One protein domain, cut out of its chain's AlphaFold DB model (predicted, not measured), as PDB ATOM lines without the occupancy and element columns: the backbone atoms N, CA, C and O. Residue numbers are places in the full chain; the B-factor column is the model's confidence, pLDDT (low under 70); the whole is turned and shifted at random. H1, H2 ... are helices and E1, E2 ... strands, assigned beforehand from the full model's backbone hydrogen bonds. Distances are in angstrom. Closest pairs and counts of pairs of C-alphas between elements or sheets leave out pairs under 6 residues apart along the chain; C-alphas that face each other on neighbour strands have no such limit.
ATOM      1  N   THR A 146     143.201  53.375 348.078       79.75
ATOM      2  CA  THR A 146     142.124  53.030 349.001       79.75
ATOM      3  C   THR A 146     142.598  53.266 350.438       79.75
ATOM      4  O   THR A 146     143.809  53.269 350.666       79.75
ATOM      5  N   PRO A 147     141.722  53.401 351.450       74.06
ATOM      6  CA  PRO A 147     142.153  53.490 352.850       74.06
ATOM      7  C   PRO A 147     143.073  52.335 353.281       74.06
ATOM      8  O   PRO A 147     143.923  52.510 354.145       74.06
ATOM      9  N   LEU A 148     142.927  51.162 352.652       75.50
ATOM     10  CA  LEU A 148     143.742  49.977 352.921       75.50
ATOM     11  C   LEU A 148     145.131  50.036 352.262       75.50
ATOM     12  O   LEU A 148     146.076  49.447 352.779       75.50
ATOM     13  N   THR A 149     145.249  50.724 351.125       76.06
ATOM     14  CA  THR A 149     146.506  50.871 350.369       76.06
ATOM     15  C   THR A 149     147.178  52.231 350.575       76.06
ATOM     16  O   THR A 149     148.277  52.455 350.068       76.06
ATOM     17  N   ALA A 150     146.529  53.127 351.321       80.06
ATOM     18  CA  ALA A 150     147.078  54.370 351.834       80.06
ATOM     19  C   ALA A 150     148.356  54.119 352.638       80.06
ATOM     20  O   ALA A 150     148.505  53.077 353.281       80.06
ATOM     21  N   ASP A 151     149.270  55.087 352.614       78.62
ATOM     22  CA  ASP A 151     150.470  55.029 353.435       78.62
ATOM     23  C   ASP A 151     150.082  55.060 354.920       78.62
ATOM     24  O   ASP A 151     149.682  56.090 355.458       78.62
ATOM     25  N   GLN A 152     150.193  53.910 355.584       78.25
ATOM     26  CA  GLN A 152     149.835  53.760 356.995       78.25
ATOM     27  C   GLN A 152     150.850  54.420 357.936       78.25
ATOM     28  O   GLN A 152     150.588  54.524 359.135       78.25
ATOM     29  N   SER A 153     152.009  54.858 357.424       80.38
ATOM     30  CA  SER A 153     152.970  55.619 358.226       80.38
ATOM     31  C   SER A 153     152.463  57.027 358.547       80.38
ATOM     32  O   SER A 153     152.890  57.621 359.541       80.38
ATOM     33  N   VAL A 154     151.517  57.539 357.753       78.31
ATOM     34  CA  VAL A 154     150.876  58.832 357.970       78.31
ATOM     35  C   VAL A 154     149.474  58.593 358.543       78.31
ATOM     36  O   VAL A 154     148.611  58.049 357.853       78.31
ATOM     37  N   PRO A 155     149.209  58.961 359.811       81.88
ATOM     38  CA  PRO A 155     147.890  58.764 360.397       81.88
ATOM     39  C   PRO A 155     146.848  59.595 359.644       81.88
ATOM     40  O   PRO A 155     147.044  60.786 359.393       81.88
ATOM     41  N   LEU A 156     145.724  58.958 359.309       86.88
ATOM     42  CA  LEU A 156     144.604  59.600 358.626       86.88
ATOM     43  C   LEU A 156     144.083  60.790 359.459       86.88
ATOM     44  O   LEU A 156     143.789  60.619 360.647       86.88
ATOM     45  N   PRO A 157     143.976  61.996 358.870       87.88
ATOM     46  CA  PRO A 157     143.547  63.191 359.585       87.88
ATOM     47  C   PRO A 157     142.059  63.136 359.931       87.88
ATOM     48  O   PRO A 157     141.263  62.472 359.270       87.88
ATOM     49  N   VAL A 158     141.649  63.904 360.938       91.62
ATOM     50  CA  VAL A 158     140.228  64.075 361.259       91.62
ATOM     51  C   VAL A 158     139.550  64.897 360.154       91.62
ATOM     52  O   VAL A 158     140.158  65.791 359.566       91.62
ATOM     53  N   TYR A 159     138.262  64.649 359.889       90.50
ATOM     54  CA  TYR A 159     137.512  65.355 358.838       90.50
ATOM     55  C   TYR A 159     137.564  66.892 358.962       90.50
ATOM     56  O   TYR A 159     137.651  67.594 357.960       90.50
ATOM     57  N   ALA A 160     137.584  67.428 360.185       90.19
ATOM     58  CA  ALA A 160     137.690  68.871 360.429       90.19
ATOM     59  C   ALA A 160     138.996  69.495 359.890       90.19
ATOM     60  O   ALA A 160     139.048  70.696 359.618       90.19
ATOM     61  N   ASP A 161     140.052  68.697 359.724       89.25
ATOM     62  CA  ASP A 161     141.317  69.147 359.141       89.25
ATOM     63  C   ASP A 161     141.318  69.004 357.611       89.25
ATOM     64  O   ASP A 161     141.893  69.848 356.916       89.25
ATOM     65  N   LEU A 162     140.584  68.016 357.081       88.38
ATOM     66  CA  LEU A 162     140.304  67.851 355.646       88.38
ATOM     67  C   LEU A 162     139.479  69.006 355.064       88.38
ATOM     68  O   LEU A 162     139.630  69.337 353.887       88.38
ATOM     69  N   GLU A 163     138.623  69.633 355.876       88.94
ATOM     70  CA  GLU A 163     137.875  70.839 355.497       88.94
ATOM     71  C   GLU A 163     138.792  72.055 355.291       88.94
ATOM     72  O   GLU A 163     138.472  72.929 354.485       88.94
ATOM     73  N   LYS A 164     139.926  72.116 356.002       88.25
ATOM     74  CA  LYS A 164     140.877  73.240 355.944       88.25
ATOM     75  C   LYS A 164     141.956  73.029 354.890       88.25
ATOM     76  O   LYS A 164     142.391  73.988 354.252       88.25
ATOM     77  N   SER A 165     142.429  71.793 354.740       85.62
ATOM     78  CA  SER A 165     143.559  71.466 353.872       85.62
ATOM     79  C   SER A 165     143.478  70.045 353.325       85.62
ATOM     80  O   SER A 165     143.082  69.121 354.028       85.62
ATOM     81  N   CYS A 166     143.924  69.864 352.083       88.00
ATOM     82  CA  CYS A 166     144.084  68.539 351.501       88.00
ATOM     83  C   CYS A 166     145.299  67.824 352.102       88.00
ATOM     84  O   CYS A 166     146.389  68.399 352.166       88.00
ATOM     85  N   HIS A 167     145.128  66.561 352.478       89.31
ATOM     86  CA  HIS A 167     146.174  65.749 353.090       89.31
ATOM     87  C   HIS A 167     146.793  64.781 352.082       89.31
ATOM     88  O   HIS A 167     146.096  64.248 351.222       89.31
ATOM     89  N   HIS A 168     148.104  64.566 352.162       88.25
ATOM     90  CA  HIS A 168     148.827  63.648 351.281       88.25
ATOM     91  C   HIS A 168     148.678  62.212 351.794       88.25
ATOM     92  O   HIS A 168     148.973  61.950 352.950       88.25
ATOM     93  N   VAL A 169     148.194  61.300 350.949       87.88
ATOM     94  CA  VAL A 169     147.906  59.900 351.339       87.88
ATOM     95  C   VAL A 169     148.974  58.934 350.854       87.88
ATOM     96  O   VAL A 169     149.131  57.840 351.387       87.88
ATOM     97  N   GLY A 170     149.689  59.308 349.799       84.69
ATOM     98  CA  GLY A 170     150.696  58.441 349.224       84.69
ATOM     99  C   GLY A 170     151.178  58.904 347.864       84.69
ATOM    100  O   GLY A 170     150.686  59.870 347.263       84.69
ATOM    101  N   ARG A 171     152.197  58.207 347.383       83.38
ATOM    102  CA  ARG A 171     152.838  58.453 346.096       83.38
ATOM    103  C   ARG A 171     152.869  57.147 345.318       83.38
ATOM    104  O   ARG A 171     153.195  56.103 345.873       83.38
ATOM    105  N   ASN A 172     152.557  57.218 344.031       76.31
ATOM    106  CA  ASN A 172     152.737  56.103 343.113       76.31
ATOM    107  C   ASN A 172     153.481  56.608 341.871       76.31
ATOM    108  O   ASN A 172     152.922  57.359 341.070       76.31
ATOM    109  N   GLY A 173     154.766  56.262 341.753       78.44
ATOM    110  CA  GLY A 173     155.650  56.843 340.737       78.44
ATOM    111  C   GLY A 173     155.764  58.357 340.914       78.44
ATOM    112  O   GLY A 173     156.043  58.811 342.012       78.44
ATOM    113  N   ASP A 174     155.494  59.143 339.873       79.75
ATOM    114  CA  ASP A 174     155.585  60.618 339.905       79.75
ATOM    115  C   ASP A 174     154.260  61.319 340.230       79.75
ATOM    116  O   ASP A 174     154.117  62.534 340.063       79.75
ATOM    117  N   VAL A 175     153.254  60.556 340.660       81.94
ATOM    118  CA  VAL A 175     151.933  61.090 340.986       81.94
ATOM    119  C   VAL A 175     151.682  60.963 342.478       81.94
ATOM    120  O   VAL A 175     151.667  59.875 343.057       81.94
ATOM    121  N   HIS A 176     151.442  62.115 343.084       85.75
ATOM    122  CA  HIS A 176     151.045  62.259 344.470       85.75
ATOM    123  C   HIS A 176     149.524  62.257 344.562       85.75
ATOM    124  O   HIS A 176     148.844  62.942 343.791       85.75
ATOM    125  N   GLN A 177     148.994  61.493 345.512       87.19
ATOM    126  CA  GLN A 177     147.564  61.427 345.782       87.19
ATOM    127  C   GLN A 177     147.242  62.169 347.079       87.19
ATOM    128  O   GLN A 177     147.937  62.023 348.089       87.19
ATOM    129  N   TYR A 178     146.193  62.981 347.024       89.12
ATOM    130  CA  TYR A 178     145.712  63.806 348.123       89.12
ATOM    131  C   TYR A 178     144.245  63.501 348.397       89.12
ATOM    132  O   TYR A 178     143.486  63.270 347.462       89.12
ATOM    133  N   ILE A 179     143.844  63.559 349.659       91.06
ATOM    134  CA  ILE A 179     142.442  63.526 350.082       91.06
ATOM    135  C   ILE A 179     141.996  64.925 350.493       91.06
ATOM    136  O   ILE A 179     142.729  65.642 351.176       91.06
ATOM    137  N   CYS A 180     140.799  65.315 350.069       90.31
ATOM    138  CA  CYS A 180     140.205  66.619 350.350       90.31
ATOM    139  C   CYS A 180     138.719  66.454 350.696       90.31
ATOM    140  O   CYS A 180     138.043  65.587 350.135       90.31
ATOM    141  N   ALA A 181     138.178  67.320 351.554       91.38
ATOM    142  CA  ALA A 181     136.729  67.419 351.726       91.38
ATOM    143  C   ALA A 181     136.070  67.941 350.435       91.38
ATOM    144  O   ALA A 181     136.561  68.901 349.833       91.38
ATOM    145  N   ALA A 182     134.955  67.336 350.012       87.38
ATOM    146  CA  ALA A 182     134.279  67.736 348.774       87.38
ATOM    147  C   ALA A 182     133.702  69.161 348.827       87.38
ATOM    148  O   ALA A 182     133.654  69.845 347.811       87.38
ATOM    149  N   GLU A 183     133.298  69.615 350.014       81.56
ATOM    150  CA  GLU A 183     132.599  70.892 350.217       81.56
ATOM    151  C   GLU A 183     133.497  72.121 349.996       81.56
ATOM    152  O   GLU A 183     133.032  73.138 349.490       81.56
ATOM    153  N   ASN A 184     134.793  72.019 350.320       72.19
ATOM    154  CA  ASN A 184     135.742  73.143 350.273       72.19
ATOM    155  C   ASN A 184     136.777  73.025 349.146       72.19
ATOM    156  O   ASN A 184     137.740  73.798 349.087       72.19
ATOM    157  N   TYR A 185     136.608  72.056 348.248       73.31
ATOM    158  CA  TYR A 185     137.566  71.820 347.181       73.31
ATOM    159  C   TYR A 185     137.510  72.926 346.115       73.31
ATOM    160  O   TYR A 185     136.482  73.152 345.477       73.31
ATOM    161  N   LYS A 186     138.646  73.603 345.893       70.62
ATOM    162  CA  LYS A 186     138.836  74.556 344.790       70.62
ATOM    163  C   LYS A 186     139.645  73.894 343.666       70.62
ATOM    164  O   LYS A 186     140.752  73.428 343.942       70.62
ATOM    165  N   PRO A 187     139.157  73.898 342.412       65.56
ATOM    166  CA  PRO A 187     139.777  73.175 341.297       65.56
ATOM    167  C   PRO A 187     141.120  73.745 340.800       65.56
ATOM    168  O   PRO A 187     141.706  73.197 339.877       65.56
ATOM    169  N   ASP A 188     141.651  74.810 341.403       62.25
ATOM    170  CA  ASP A 188     142.765  75.577 340.828       62.25
ATOM    171  C   ASP A 188     144.144  74.883 340.856       62.25
ATOM    172  O   ASP A 188     145.082  75.388 340.242       62.25
ATOM    173  N   LYS A 189     144.332  73.767 341.586       63.03
ATOM    174  CA  LYS A 189     145.680  73.187 341.825       63.03
ATOM    175  C   LYS A 189     145.830  71.674 341.622       63.03
ATOM    176  O   LYS A 189     146.958  71.180 341.668       63.03
ATOM    177  N   LEU A 190     144.745  70.927 341.446       65.69
ATOM    178  CA  LEU A 190     144.756  69.461 341.376       65.69
ATOM    179  C   LEU A 190     144.112  69.022 340.054       65.69
ATOM    180  O   LEU A 190     143.079  69.549 339.656       65.69
ATOM    181  N   ILE A 191     144.793  68.121 339.342       65.44
ATOM    182  CA  ILE A 191     144.590  67.897 337.900       65.44
ATOM    183  C   ILE A 191     143.426  66.933 337.641       65.44
ATOM    184  O   ILE A 191     142.710  67.087 336.656       65.44
ATOM    185  N   ASP A 192     143.234  65.947 338.518       79.50
ATOM    186  CA  ASP A 192     142.211  64.913 338.361       79.50
ATOM    187  C   ASP A 192     141.691  64.493 339.740       79.50
ATOM    188  O   ASP A 192     142.456  63.970 340.555       79.50
ATOM    189  N   CYS A 193     140.415  64.768 340.020       84.44
ATOM    190  CA  CYS A 193     139.780  64.493 341.306       84.44
ATOM    191  C   CYS A 193     138.512  63.665 341.126       84.44
ATOM    192  O   CYS A 193     137.650  64.008 340.316       84.44
ATOM    193  N   GLN A 194     138.364  62.619 341.935       86.12
ATOM    194  CA  GLN A 194     137.170  61.780 341.973       86.12
ATOM    195  C   GLN A 194     136.669  61.595 343.400       86.12
ATOM    196  O   GLN A 194     137.449  61.544 344.349       86.12
ATOM    197  N   ILE A 195     135.350  61.467 343.549       86.94
ATOM    198  CA  ILE A 195     134.734  61.096 344.824       86.94
ATOM    199  C   ILE A 195     135.081  59.636 345.101       86.94
ATOM    200  O   ILE A 195     134.729  58.752 344.317       86.94
ATOM    201  N   SER A 196     135.749  59.379 346.222       87.44
ATOM    202  CA  SER A 196     136.028  58.013 346.656       87.44
ATOM    203  C   SER A 196     134.919  57.518 347.562       87.44
ATOM    204  O   SER A 196     134.630  58.129 348.591       87.44
ATOM    205  N   LYS A 197     134.314  56.387 347.191       89.19
ATOM    206  CA  LYS A 197     133.284  55.730 348.004       89.19
ATOM    207  C   LYS A 197     133.847  55.289 349.352       89.19
ATOM    208  O   LYS A 197     133.265  55.593 350.379       89.19
ATOM    209  N   GLU A 198     135.027  54.681 349.346       89.06
ATOM    210  CA  GLU A 198     135.638  54.082 350.535       89.06
ATOM    211  C   GLU A 198     136.046  55.129 351.579       89.06
ATOM    212  O   GLU A 198     135.771  54.964 352.764       89.06
ATOM    213  N   PHE A 199     136.660  56.245 351.159       88.69
ATOM    214  CA  PHE A 199     136.940  57.338 352.097       88.69
ATOM    215  C   PHE A 199     135.657  58.031 352.542       88.69
ATOM    216  O   PHE A 199     135.555  58.433 353.698       88.69
ATOM    217  N   SER A 200     134.667  58.152 351.654       91.06
ATOM    218  CA  SER A 200     133.396  58.762 352.040       91.06
ATOM    219  C   SER A 200     132.653  57.931 353.089       91.06
ATOM    220  O   SER A 200     132.052  58.495 354.000       91.06
ATOM    221  N   GLU A 201     132.744  56.603 353.006       91.69
ATOM    222  CA  GLU A 201     132.229  55.677 354.019       91.69
ATOM    223  C   GLU A 201     133.015  55.772 355.332       91.69
ATOM    224  O   GLU A 201     132.401  55.844 356.396       91.69
ATOM    225  N   LEU A 202     134.351  55.858 355.276       89.56
ATOM    226  CA  LEU A 202     135.202  55.977 356.467       89.56
ATOM    227  C   LEU A 202     134.900  57.241 357.289       89.56
ATOM    228  O   LEU A 202     134.867  57.188 358.518       89.56
ATOM    229  N   TYR A 203     134.691  58.377 356.619       89.94
ATOM    230  CA  TYR A 203     134.435  59.662 357.280       89.94
ATOM    231  C   TYR A 203     132.942  59.988 357.451       89.94
ATOM    232  O   TYR A 203     132.608  60.971 358.115       89.94
ATOM    233  N   GLY A 204     132.042  59.209 356.843       92.38
ATOM    234  CA  GLY A 204     130.597  59.474 356.826       92.38
ATOM    235  C   GLY A 204     130.194  60.741 356.059       92.38
ATOM    236  O   GLY A 204     129.097  61.262 356.259       92.38
ATOM    237  N   LYS A 205     131.082  61.270 355.210       92.69
ATOM    238  CA  LYS A 205     130.929  62.530 354.465       92.69
ATOM    239  C   LYS A 205     131.636  62.434 353.110       92.69
ATOM    240  O   LYS A 205     132.585  61.668 352.997       92.69
ATOM    241  N   PRO A 206     131.229  63.197 352.080       91.44
ATOM    242  CA  PRO A 206     131.827  63.093 350.753       91.44
ATOM    243  C   PRO A 206     133.295  63.554 350.743       91.44
ATOM    244  O   PRO A 206     133.605  64.720 351.007       91.44
ATOM    245  N   VAL A 207     134.198  62.640 350.383       91.56
ATOM    246  CA  VAL A 207     135.644  62.887 350.273       91.56
ATOM    247  C   VAL A 207     136.119  62.674 348.837       91.56
ATOM    248  O   VAL A 207     135.779  61.687 348.177       91.56
ATOM    249  N   LEU A 208     136.929  63.615 348.359       90.31
ATOM    250  CA  LEU A 208     137.577  63.579 347.051       90.31
ATOM    251  C   LEU A 208     139.003  63.045 347.190       90.31
ATOM    252  O   LEU A 208     139.743  63.481 348.072       90.31
ATOM    253  N   ILE A 209     139.405  62.157 346.281       89.19
ATOM    254  CA  ILE A 209     140.812  61.837 346.033       89.19
ATOM    255  C   ILE A 209     141.250  62.602 344.796       89.19
ATOM    256  O   ILE A 209     140.626  62.502 343.742       89.19
ATOM    257  N   CYS A 210     142.355  63.318 344.918       87.38
ATOM    258  CA  CYS A 210     142.935  64.122 343.866       87.38
ATOM    259  C   CYS A 210     144.356  63.665 343.532       87.38
ATOM    260  O   CYS A 210     145.183  63.462 344.422       87.38
ATOM    261  N   LYS A 211     144.660  63.556 342.239       86.62
ATOM    262  CA  LYS A 211     145.996  63.267 341.713       86.62
ATOM    263  C   LYS A 211     146.697  64.565 341.312       86.62
ATOM    264  O   LYS A 211     146.131  65.424 340.629       86.62
ATOM    265  N   ARG A 212     147.965  64.690 341.702       83.56
ATOM    266  CA  ARG A 212     148.878  65.738 341.238       83.56
ATOM    267  C   ARG A 212     150.164  65.095 340.747       83.56
ATOM    268  O   ARG A 212     150.800  64.361 341.497       83.56
ATOM    269  N   LYS A 213     150.545  65.374 339.503       78.31
ATOM    270  CA  LYS A 213     151.875  65.023 339.005       78.31
ATOM    271  C   LYS A 213     152.884  66.013 339.584       78.31
ATOM    272  O   LYS A 213     152.597  67.213 339.596       78.31
ATOM    273  N   ASP A 214     154.016  65.530 340.078       69.56
ATOM    274  CA  ASP A 214     155.087  66.431 340.501       69.56
ATOM    275  C   ASP A 214     155.614  67.229 339.290       69.56
ATOM    276  O   ASP A 214     155.754  66.666 338.202       69.56
TER     277      ASP A 214
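What this domain is: This is residues 146 to 214 of the 216 residues of the protein "Hypothetical protein" of Chrysotila carterae (UniProt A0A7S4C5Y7). A small, strongly twisted sheet of four strands has two short helices, H1 and H2, on one face, near the end of the sheet where E2 ends and E4 begins. H2 crosses over E4, H1 lies beside the strands, and residues 146 to 158, with no named element, lead into H1. The 69 printed residues hold H1, E1, E2, E3, H2 and E4 along the chain; the sheet's order is E1, E2, E4, E3, antiparallel throughout, and the class is mixed, helices and strands. The whole is compact, with a radius of gyration of the C-alphas of 11.1 A and spans of 30 by 28 by 19 A.

Where its parts are: H1, residues 159 to 162, begins at C-alpha 159 (137.512, 65.355, 358.838). E1 is residues 167 to 172, 15.4 A long, and E2 residues 175 to 181, 19.7 A. E3, residues 192 to 195, is 10.6 A long, and H2, residues 197 to 203, 10.1 A. E4, residues 207 to 213, 19.9 A, ends at C-alpha 213 (151.875, 65.023, 339.005).

How they stand to each other: E1 and E2 form an antiparallel hairpin, with N 169 and O 177 3.0 A apart. E2 and E4, the inner strands, are antiparallel at 154 degrees, with N 178 and O 210 2.8 A apart. E4 and E3 are antiparallel, with N 209 and O 194 2.8 A apart. H2 is on the sheet at a height of 7.7 A, over E4 and across the strands, at 72 degrees to E4 on the local plane; the closest C-alphas, of Ser 200 and Val 207, are 5.0 A apart. On the same face, H1 lies over none of the strands at a height of 4.3 A, only just above the sheet's level. Every O i to N i+4 pair in H2 is within hydrogen-bond range; H1 is too short for one.

The domain as a whole: The C-alphas of Gly 204 and Asp 214, the two farthest apart, are 30.2 A apart. The printed part has no cut, and no link is long. Residues 187 to 191 and residue 214 have pLDDT under 70.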